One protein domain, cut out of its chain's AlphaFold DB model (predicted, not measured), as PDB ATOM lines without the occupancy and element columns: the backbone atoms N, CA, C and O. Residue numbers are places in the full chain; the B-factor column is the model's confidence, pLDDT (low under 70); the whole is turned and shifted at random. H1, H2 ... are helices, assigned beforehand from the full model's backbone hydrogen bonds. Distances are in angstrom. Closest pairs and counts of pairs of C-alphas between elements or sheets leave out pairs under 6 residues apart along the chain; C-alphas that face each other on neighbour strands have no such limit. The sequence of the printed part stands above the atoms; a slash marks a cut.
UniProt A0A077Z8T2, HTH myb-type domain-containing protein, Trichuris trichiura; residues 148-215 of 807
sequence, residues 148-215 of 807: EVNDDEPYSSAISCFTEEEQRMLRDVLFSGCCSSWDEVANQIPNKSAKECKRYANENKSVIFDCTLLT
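This is residues 148 to 215 of the 807 residues of the protein "HTH myb-type domain-containing protein" of Trichuris trichiura (UniProt A0A077Z8T2). A small cluster of four helices: the two longer ones, H1 and H3, stand crosswise, with the short H2 to one side of them and the short H4 to the opposite side. The long unnamed stretch of residues 148 to 163 loops wide past H3 before it leads into H1, and residues 210 to 215 trail off at the other end of the long axis. The printed part has 68 residues with four named helices, in the order H1, H2, H3, H4, and no named strand; the class is all helix, with under half of the residues, 32, in named elements. The whole is compact, with a radius of gyration of the C-alphas of 11.6 A, yet elongated, spanning 36 by 22 by 21 A.

H1, residues 164 to 176, only just touches H2, residues 182 to 186, with 3 pairs of C-alphas within 8 A and with its residues 170 to 174 alone; the closest C-alphas are those of Val 173 and Val 185, 6.4 A apart. H2 touches H3, residues 194 to 203, closest at the C-alphas of Trp 182 and Ala 194, 4.8 A apart. H1 and H3 are close but not clearly touching, about perpendicular at 83 degrees; their closest C-alphas, those of Leu 170 and Cys 197, are 7.4 A apart. H4, residues 205 to 208, only just touches H1, with 3 such pairs and with residues 167 to 171 of H1 alone, closest at the C-alphas of Arg 171 and Ile 208, 5.4 A. H2 and H4 are apart. Every O i to N i+4 pair is within hydrogen-bond range in H1, H2 and H3; H4 is too short for such a pair.

H1 begins at C-alpha 164, (-29.833, -46.235, -49.702), and is 18.1 A long. H2 is 6.1 A long, H3 14.1 A and H4 5.3 A, ending at C-alpha 208, (-39.240, -48.674, -45.137).

The two C-alphas farthest apart, those of Asp 152 and Thr 215, are 37.0 A apart. The printed part has no cut and no long link. The mean pLDDT of the printed part is 74.3, with residues 149 to 160 and 210 to 215 under 70.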
ATOM      1  N   GLU A 148     -47.451 -43.158 -34.602       72.55
ATOM      2  CA  GLU A 148     -47.675 -41.962 -35.422       72.55
ATOM      3  C   GLU A 148     -46.792 -40.772 -34.994       72.55
ATOM      4  O   GLU A 148     -46.364 -40.658 -33.843       72.55
ATOM      5  N   VAL A 149     -46.474 -39.869 -35.930       63.71
ATOM      6  CA  VAL A 149     -45.833 -38.583 -35.600       63.71
ATOM      7  C   VAL A 149     -46.939 -37.590 -35.257       63.71
ATOM      8  O   VAL A 149     -47.825 -37.379 -36.078       63.71
ATOM      9  N   ASN A 150     -46.879 -36.962 -34.083       60.72
ATOM     10  CA  ASN A 150     -47.772 -35.848 -33.770       60.72
ATOM     11  C   ASN A 150     -47.398 -34.637 -34.640       60.72
ATOM     12  O   ASN A 150     -46.223 -34.265 -34.675       60.72
ATOM     13  N   ASP A 151     -48.389 -33.991 -35.262       56.44
ATOM     14  CA  ASP A 151     -48.212 -32.817 -36.140       56.44
ATOM     15  C   ASP A 151     -47.471 -31.635 -35.468       56.44
ATOM     16  O   ASP A 151     -46.919 -30.776 -36.153       56.44
ATOM     17  N   ASP A 152     -47.441 -31.592 -34.130       54.52
ATOM     18  CA  ASP A 152     -46.767 -30.561 -33.327       54.52
ATOM     19  C   ASP A 152     -45.224 -30.673 -33.318       54.52
ATOM     20  O   ASP A 152     -44.531 -29.769 -32.841       54.52
ATOM     21  N   GLU A 153     -44.644 -31.767 -33.828       54.84
ATOM     22  CA  GLU A 153     -43.200 -31.850 -34.080       54.84
ATOM     23  C   GLU A 153     -42.810 -30.861 -35.197       54.84
ATOM     24  O   GLU A 153     -43.272 -31.011 -36.330       54.84
ATOM     25  N   PRO A 154     -41.908 -29.885 -34.964       53.11
ATOM     26  CA  PRO A 154     -41.596 -28.882 -35.975       53.11
ATOM     27  C   PRO A 154     -41.081 -29.531 -37.264       53.11
ATOM     28  O   PRO A 154     -40.191 -30.391 -37.243       53.11
ATOM     29  N   TYR A 155     -41.619 -29.091 -38.403       52.39
ATOM     30  CA  TYR A 155     -41.108 -29.420 -39.732       52.39
ATOM     31  C   TYR A 155     -39.720 -28.794 -39.933       52.39
ATOM     32  O   TYR A 155     -39.577 -27.715 -40.507       52.39
ATOM     33  N   SER A 156     -38.677 -29.499 -39.482       49.71
ATOM     34  CA  SER A 156     -37.336 -29.326 -40.035       49.71
ATOM     35  C   SER A 156     -37.424 -29.611 -41.531       49.71
ATOM     36  O   SER A 156     -37.582 -30.760 -41.938       49.71
ATOM     37  N   SER A 157     -37.341 -28.565 -42.351       51.34
ATOM     38  CA  SER A 157     -37.359 -28.679 -43.815       51.34
ATOM     39  C   SER A 157     -36.156 -29.457 -44.362       51.34
ATOM     40  O   SER A 157     -36.198 -29.951 -45.486       51.34
ATOM     41  N   ALA A 158     -35.117 -29.637 -43.542       52.41
ATOM     42  CA  ALA A 158     -34.181 -30.737 -43.674       52.41
ATOM     43  C   ALA A 158     -34.769 -31.999 -43.012       52.41
ATOM     44  O   ALA A 158     -34.485 -32.292 -41.846       52.41
ATOM     45  N   ILE A 159     -35.549 -32.768 -43.780       55.89
ATOM     46  CA  ILE A 159     -35.603 -34.222 -43.587       55.89
ATOM     47  C   ILE A 159     -34.169 -34.703 -43.818       55.89
ATOM     48  O   ILE A 159     -33.607 -34.454 -44.887       55.89
ATOM     49  N   SER A 160     -33.542 -35.336 -42.823       61.90
ATOM     50  CA  SER A 160     -32.178 -35.846 -42.995       61.90
ATOM     51  C   SER A 160     -32.179 -36.823 -44.174       61.90
ATOM     52  O   SER A 160     -32.950 -37.784 -44.166       61.90
ATOM     53  N   CYS A 161     -31.336 -36.607 -45.184       72.17
ATOM     54  CA  CYS A 161     -31.238 -37.551 -46.290       72.17
ATOM     55  C   CYS A 161     -30.748 -38.901 -45.746       72.17
ATOM     56  O   CYS A 161     -29.630 -38.993 -45.237       72.17
ATOM     57  N   PHE A 162     -31.581 -39.938 -45.833       82.46
ATOM     58  CA  PHE A 162     -31.148 -41.320 -45.649       82.46
ATOM     59  C   PHE A 162     -30.625 -41.829 -46.994       82.46
ATOM     60  O   PHE A 162     -31.374 -41.934 -47.969       82.46
ATOM     61  N   THR A 163     -29.334 -42.139 -47.052       83.38
ATOM     62  CA  THR A 163     -28.711 -42.889 -48.150       83.38
ATOM     63  C   THR A 163     -29.353 -44.271 -48.290       83.38
ATOM     64  O   THR A 163     -29.926 -44.792 -47.336       83.38
ATOM     65  N   GLU A 164     -29.246 -44.903 -49.461       81.65
ATOM     66  CA  GLU A 164     -29.833 -46.235 -49.702       81.65
ATOM     67  C   GLU A 164     -29.358 -47.295 -48.688       81.65
ATOM     68  O   GLU A 164     -30.121 -48.185 -48.312       81.65
ATOM     69  N   GLU A 165     -28.123 -47.168 -48.192       82.41
ATOM     70  CA  GLU A 165     -27.575 -48.043 -47.154       82.41
ATOM     71  C   GLU A 165     -28.181 -47.747 -45.773       82.41
ATOM     72  O   GLU A 165     -28.561 -48.673 -45.065       82.41
ATOM     73  N   GLU A 166     -28.369 -46.477 -45.397       85.39
ATOM     74  CA  GLU A 166     -29.075 -46.110 -44.157       85.39
ATOM     75  C   GLU A 166     -30.559 -46.504 -44.199       85.39
ATOM     76  O   GLU A 166     -31.107 -46.913 -43.179       85.39
ATOM     77  N   GLN A 167     -31.210 -46.444 -45.368       84.18
ATOM     78  CA  GLN A 167     -32.573 -46.954 -45.559       84.18
ATOM     79  C   GLN A 167     -32.635 -48.479 -45.400       84.18
ATOM     80  O   GLN A 167     -33.602 -48.998 -44.839       84.18
ATOM     81  N   ARG A 168     -31.609 -49.208 -45.868       82.07
ATOM     82  CA  ARG A 168     -31.492 -50.660 -45.664       82.07
ATOM     83  C   ARG A 168     -31.224 -50.996 -44.199       82.07
ATOM     84  O   ARG A 168     -31.947 -51.808 -43.642       82.07
ATOM     85  N   MET A 169     -30.289 -50.310 -43.542       85.20
ATOM     86  CA  MET A 169     -30.036 -50.481 -42.107       85.20
ATOM     87  C   MET A 169     -31.284 -50.174 -41.267       85.20
ATOM     88  O   MET A 169     -31.622 -50.959 -40.388       85.20
ATOM     89  N   LEU A 170     -32.023 -49.097 -41.562       85.47
ATOM     90  CA  LEU A 170     -33.286 -48.775 -40.884       85.47
ATOM     91  C   LEU A 170     -34.334 -49.884 -41.066       85.47
ATOM     92  O   LEU A 170     -34.932 -50.323 -40.085       85.47
ATOM     93  N   ARG A 171     -34.514 -50.373 -42.300       82.24
ATOM     94  CA  ARG A 171     -35.374 -51.523 -42.627       82.24
ATOM     95  C   ARG A 171     -34.970 -52.751 -41.802       82.24
ATOM     96  O   ARG A 171     -35.783 -53.275 -41.046       82.24
ATOM     97  N   ASP A 172     -33.714 -53.169 -41.889       81.00
ATOM     98  CA  ASP A 172     -33.214 -54.398 -41.267       81.00
ATOM     99  C   ASP A 172     -33.259 -54.331 -39.729       81.00
ATOM    100  O   ASP A 172     -33.648 -55.303 -39.078       81.00
ATOM    101  N   VAL A 173     -32.956 -53.173 -39.132       84.38
ATOM    102  CA  VAL A 173     -33.067 -52.934 -37.682       84.38
ATOM    103  C   VAL A 173     -34.528 -52.984 -37.220       84.38
ATOM    104  O   VAL A 173     -34.807 -53.596 -36.185       84.38
ATOM    105  N   LEU A 174     -35.478 -52.428 -37.980       82.57
ATOM    106  CA  LEU A 174     -36.910 -52.523 -37.666       82.57
ATOM    107  C   LEU A 174     -37.421 -53.969 -37.792       82.57
ATOM    108  O   LEU A 174     -38.021 -54.489 -36.850       82.57
ATOM    109  N   PHE A 175     -37.115 -54.670 -38.888       76.19
ATOM    110  CA  PHE A 175     -37.506 -56.076 -39.082       76.19
ATOM    111  C   PHE A 175     -36.751 -57.064 -38.175       76.19
ATOM    112  O   PHE A 175     -37.233 -58.177 -37.924       76.19
ATOM    113  N   SER A 176     -35.624 -56.660 -37.577       75.31
ATOM    114  CA  SER A 176     -35.016 -57.392 -36.459       75.31
ATOM    115  C   SER A 176     -35.983 -57.512 -35.273       75.31
ATOM    116  O   SER A 176     -35.943 -58.521 -34.567       75.31
ATOM    117  N   GLY A 177     -36.854 -56.509 -35.075       72.22
ATOM    118  CA  GLY A 177     -37.771 -56.343 -33.943       72.22
ATOM    119  C   GLY A 177     -37.107 -56.472 -32.567       72.22
ATOM    120  O   GLY A 177     -37.789 -56.722 -31.573       72.22
ATOM    121  N   CYS A 178     -35.779 -56.340 -32.495       74.91
ATOM    122  CA  CYS A 178     -35.024 -56.368 -31.245       74.91
ATOM    123  C   CYS A 178     -35.218 -55.068 -30.452       74.91
ATOM    124  O   CYS A 178     -35.315 -55.118 -29.229       74.91
ATOM    125  N   CYS A 179     -35.338 -53.940 -31.156       82.23
ATOM    126  CA  CYS A 179     -35.603 -52.619 -30.591       82.23
ATOM    127  C   CYS A 179     -37.039 -52.523 -30.069       82.23
ATOM    128  O   CYS A 179     -37.982 -52.917 -30.753       82.23
ATOM    129  N   SER A 180     -37.195 -51.963 -28.878       83.26
ATOM    130  CA  SER A 180     -38.458 -51.615 -28.225       83.26
ATOM    131  C   SER A 180     -38.811 -50.127 -28.348       83.26
ATOM    132  O   SER A 180     -39.969 -49.763 -28.157       83.26
ATOM    133  N   SER A 181     -37.835 -49.281 -28.698       87.40
ATOM    134  CA  SER A 181     -37.980 -47.832 -28.880       87.40
ATOM    135  C   SER A 181     -37.190 -47.317 -30.090       87.40
ATOM    136  O   SER A 181     -36.274 -47.978 -30.587       87.40
ATOM    137  N   TRP A 182     -37.507 -46.102 -30.549       87.09
ATOM    138  CA  TRP A 182     -36.763 -45.436 -31.626       87.09
ATOM    139  C   TRP A 182     -35.330 -45.051 -31.240       87.09
ATOM    140  O   TRP A 182     -34.476 -44.963 -32.120       87.09
ATOM    141  N   ASP A 183     -35.032 -44.876 -29.952       88.11
ATOM    142  CA  ASP A 183     -33.663 -44.653 -29.476       88.11
ATOM    143  C   ASP A 183     -32.797 -45.908 -29.662       88.11
ATOM    144  O   ASP A 183     -31.651 -45.817 -30.098       88.11
ATOM    145  N   GLU A 184     -33.344 -47.104 -29.423       88.09
ATOM    146  CA  GLU A 184     -32.655 -48.374 -29.706       88.09
ATOM    147  C   GLU A 184     -32.463 -48.618 -31.214       88.09
ATOM    148  O   GLU A 184     -31.472 -49.238 -31.609       88.09
ATOM    149  N   VAL A 185     -33.357 -48.087 -32.060       87.17
ATOM    150  CA  VAL A 185     -33.199 -48.074 -33.527       87.17
ATOM    151  C   VAL A 185     -32.075 -47.116 -33.941       87.17
ATOM    152  O   VAL A 185     -31.161 -47.517 -34.661       87.17
ATOM    153  N   ALA A 186     -32.094 -45.872 -33.456       87.15
ATOM    154  CA  ALA A 186     -31.100 -44.851 -33.790       87.15
ATOM    155  C   ALA A 186     -29.680 -45.224 -33.335       87.15
ATOM    156  O   ALA A 186     -28.725 -45.025 -34.079       87.15
ATOM    157  N   ASN A 187     -29.533 -45.872 -32.175       87.19
ATOM    158  CA  ASN A 187     -28.244 -46.382 -31.689       87.19
ATOM    159  C   ASN A 187     -27.580 -47.427 -32.617       87.19
ATOM    160  O   ASN A 187     -26.407 -47.744 -32.426       87.19
ATOM    161  N   GLN A 188     -28.298 -47.963 -33.611       85.21
ATOM    162  CA  GLN A 188     -27.772 -48.887 -34.626       85.21
ATOM    163  C   GLN A 188     -27.576 -48.240 -36.009       85.21
ATOM    164  O   GLN A 188     -27.063 -48.899 -36.911       85.21
ATOM    165  N   ILE A 189     -27.950 -46.968 -36.195       84.85
ATOM    166  CA  ILE A 189     -27.890 -46.270 -37.487       84.85
ATOM    167  C   ILE A 189     -26.930 -45.073 -37.357       84.85
ATOM    168  O   ILE A 189     -27.238 -44.118 -36.642       84.85
ATOM    169  N   PRO A 190     -25.761 -45.090 -38.027       82.14
ATOM    170  CA  PRO A 190     -24.744 -44.056 -37.855       82.14
ATOM    171  C   PRO A 190     -25.272 -42.634 -38.082       82.14
ATOM    172  O   PRO A 190     -25.853 -42.334 -39.119       82.14
ATOM    173  N   ASN A 191     -25.000 -41.737 -37.129       83.62
ATOM    174  CA  ASN A 191     -25.293 -40.300 -37.214       83.62
ATOM    175  C   ASN A 191     -26.780 -39.920 -37.411       83.62
ATOM    176  O   ASN A 191     -27.051 -38.819 -37.890       83.62
ATOM    177  N   LYS A 192     -27.737 -40.781 -37.035       83.27
ATOM    178  CA  LYS A 192     -29.177 -40.459 -37.015       83.27
ATOM    179  C   LYS A 192     -29.718 -40.393 -35.589       83.27
ATOM    180  O   LYS A 192     -29.291 -41.148 -34.719       83.27
ATOM    181  N   SER A 193     -30.689 -39.519 -35.350       87.07
ATOM    182  CA  SER A 193     -31.458 -39.463 -34.103       87.07
ATOM    183  C   SER A 193     -32.752 -40.283 -34.172       87.07
ATOM    184  O   SER A 193     -33.311 -40.511 -35.245       87.07
ATOM    185  N   ALA A 194     -33.290 -40.658 -33.006       86.38
ATOM    186  CA  ALA A 194     -34.573 -41.360 -32.883       86.38
ATOM    187  C   ALA A 194     -35.720 -40.642 -33.615       86.38
ATOM    188  O   ALA A 194     -36.552 -41.283 -34.258       86.38
ATOM    189  N   LYS A 195     -35.727 -39.302 -33.569       84.73
ATOM    190  CA  LYS A 195     -36.723 -38.459 -34.242       84.73
ATOM    191  C   LYS A 195     -36.606 -38.518 -35.761       84.73
ATOM    192  O   LYS A 195     -37.623 -38.643 -36.435       84.73
ATOM    193  N   GLU A 196     -35.390 -38.482 -36.304       84.37
ATOM    194  CA  GLU A 196     -35.156 -38.623 -37.747       84.37
ATOM    195  C   GLU A 196     -35.519 -40.028 -38.237       84.37
ATOM    196  O   GLU A 196     -36.171 -40.150 -39.270       84.37
ATOM    197  N   CYS A 197     -35.176 -41.079 -37.484       86.96
ATOM    198  CA  CYS A 197     -35.565 -42.454 -37.803       86.96
ATOM    199  C   CYS A 197     -37.091 -42.636 -37.797       86.96
ATOM    200  O   CYS A 197     -37.636 -43.136 -38.782       86.96
ATOM    201  N   LYS A 198     -37.783 -42.178 -36.739       86.48
ATOM    202  CA  LYS A 198     -39.251 -42.221 -36.643       86.48
ATOM    203  C   LYS A 198     -39.904 -41.454 -37.789       86.48
ATOM    204  O   LYS A 198     -40.779 -41.983 -38.470       86.48
ATOM    205  N   ARG A 199     -39.478 -40.208 -38.010       82.23
ATOM    206  CA  ARG A 199     -40.053 -39.331 -39.034       82.23
ATOM    207  C   ARG A 199     -39.841 -39.901 -40.432       82.23
ATOM    208  O   ARG A 199     -40.819 -40.076 -41.146       82.23
ATOM    209  N   TYR A 200     -38.616 -40.296 -40.778       84.26
ATOM    210  CA  TYR A 200     -38.324 -40.870 -42.090       84.26
ATOM    211  C   TYR A 200     -39.103 -42.170 -42.339       84.26
ATOM    212  O   TYR A 200     -39.671 -42.339 -43.417       84.26
ATOM    213  N   ALA A 201     -39.193 -43.064 -41.345       85.46
ATOM    214  CA  ALA A 201     -39.982 -44.293 -41.451       85.46
ATOM    215  C   ALA A 201     -41.489 -44.026 -41.607       85.46
ATOM    216  O   ALA A 201     -42.158 -44.757 -42.332       85.46
ATOM    217  N   ASN A 202     -42.021 -42.977 -40.968       82.37
ATOM    218  CA  ASN A 202     -43.436 -42.607 -41.042       82.37
ATOM    219  C   ASN A 202     -43.804 -41.820 -42.312       82.37
ATOM    220  O   ASN A 202     -44.885 -42.030 -42.857       82.37
ATOM    221  N   GLU A 203     -42.914 -40.973 -42.826       80.23
ATOM    222  CA  GLU A 203     -43.071 -40.304 -44.127       80.23
ATOM    223  C   GLU A 203     -42.925 -41.303 -45.287       80.23
ATOM    224  O   GLU A 203     -43.630 -41.211 -46.289       80.23
ATOM    225  N   ASN A 204     -42.053 -42.307 -45.134       79.12
ATOM    226  CA  ASN A 204     -41.726 -43.296 -46.162       79.12
ATOM    227  C   ASN A 204     -42.214 -44.709 -45.783       79.12
ATOM    228  O   ASN A 204     -41.516 -45.690 -46.063       79.12
ATOM    229  N   LYS A 205     -43.401 -44.857 -45.158       77.73
ATOM    230  CA  LYS A 205     -43.906 -46.180 -44.709       77.73
ATOM    231  C   LYS A 205     -43.918 -47.218 -45.831       77.73
ATOM    232  O   LYS A 205     -43.470 -48.343 -45.629       77.73
ATOM    233  N   SER A 206     -44.357 -46.818 -47.024       71.36
ATOM    234  CA  SER A 206     -44.400 -47.645 -48.239       71.36
ATOM    235  C   SER A 206     -43.032 -47.966 -48.854       71.36
ATOM    236  O   SER A 206     -42.980 -48.667 -49.856       71.36
ATOM    237  N   VAL A 207     -41.930 -47.477 -48.277       73.44
ATOM    238  CA  VAL A 207     -40.560 -47.836 -48.670       73.44
ATOM    239  C   VAL A 207     -39.860 -48.580 -47.541       73.44
ATOM    240  O   VAL A 207     -39.258 -49.616 -47.802       73.44
ATOM    241  N   ILE A 208     -39.937 -48.093 -46.297       77.71
ATOM    242  CA  ILE A 208     -39.240 -48.674 -45.137       77.71
ATOM    243  C   ILE A 208     -39.923 -49.940 -44.612       77.71
ATOM    244  O   ILE A 208     -39.226 -50.901 -44.288       77.71
ATOM    245  N   PHE A 209     -41.258 -49.985 -44.582       70.87
ATOM    246  CA  PHE A 209     -42.011 -51.170 -44.158       70.87
ATOM    247  C   PHE A 209     -42.459 -52.065 -45.328       70.87
ATOM    248  O   PHE A 209     -43.005 -53.143 -45.089       70.87
ATOM    249  N   ASP A 210     -42.188 -51.687 -46.584       64.20
ATOM    250  CA  ASP A 210     -42.378 -52.593 -47.722       64.20
ATOM    251  C   ASP A 210     -41.431 -53.798 -47.604       64.20
ATOM    252  O   ASP A 210     -40.202 -53.697 -47.696       64.20
ATOM    253  N   CYS A 211     -42.032 -54.962 -47.380       54.57
ATOM    254  CA  CYS A 211     -41.326 -56.215 -47.167       54.57
ATOM    255  C   CYS A 211     -40.880 -56.899 -48.476       54.57
ATOM    256  O   CYS A 211     -40.129 -57.870 -48.406       54.57
ATOM    257  N   THR A 212     -41.326 -56.459 -49.662       48.21
ATOM    258  CA  THR A 212     -41.031 -57.141 -50.944       48.21
ATOM    259  C   THR A 212     -39.533 -57.191 -51.265       48.21
ATOM    260  O   THR A 212     -39.038 -58.174 -51.825       48.21
ATOM    261  N   LEU A 213     -38.789 -56.169 -50.831       40.25
ATOM    262  CA  LEU A 213     -37.342 -56.041 -51.013       40.25
ATOM    263  C   LEU A 213     -36.503 -56.939 -50.082       40.25
ATOM    264  O   LEU A 213     -35.299 -57.052 -50.289       40.25
ATOM    265  N   LEU A 214     -37.103 -57.631 -49.101       39.62
ATOM    266  CA  LEU A 214     -36.401 -58.554 -48.186       39.62
ATOM    267  C   LEU A 214     -36.061 -59.922 -48.821       39.62
ATOM    268  O   LEU A 214     -35.713 -60.875 -48.127       39.62
ATOM    269  N   THR A 215     -36.131 -60.043 -50.148       35.78
ATOM    270  CA  THR A 215     -35.850 -61.273 -50.911       35.78
ATOM    271  C   THR A 215     -34.346 -61.540 -51.114       35.78
ATOM    272  O   THR A 215     -33.912 -62.087 -52.130       35.78
TER     273      THR A 215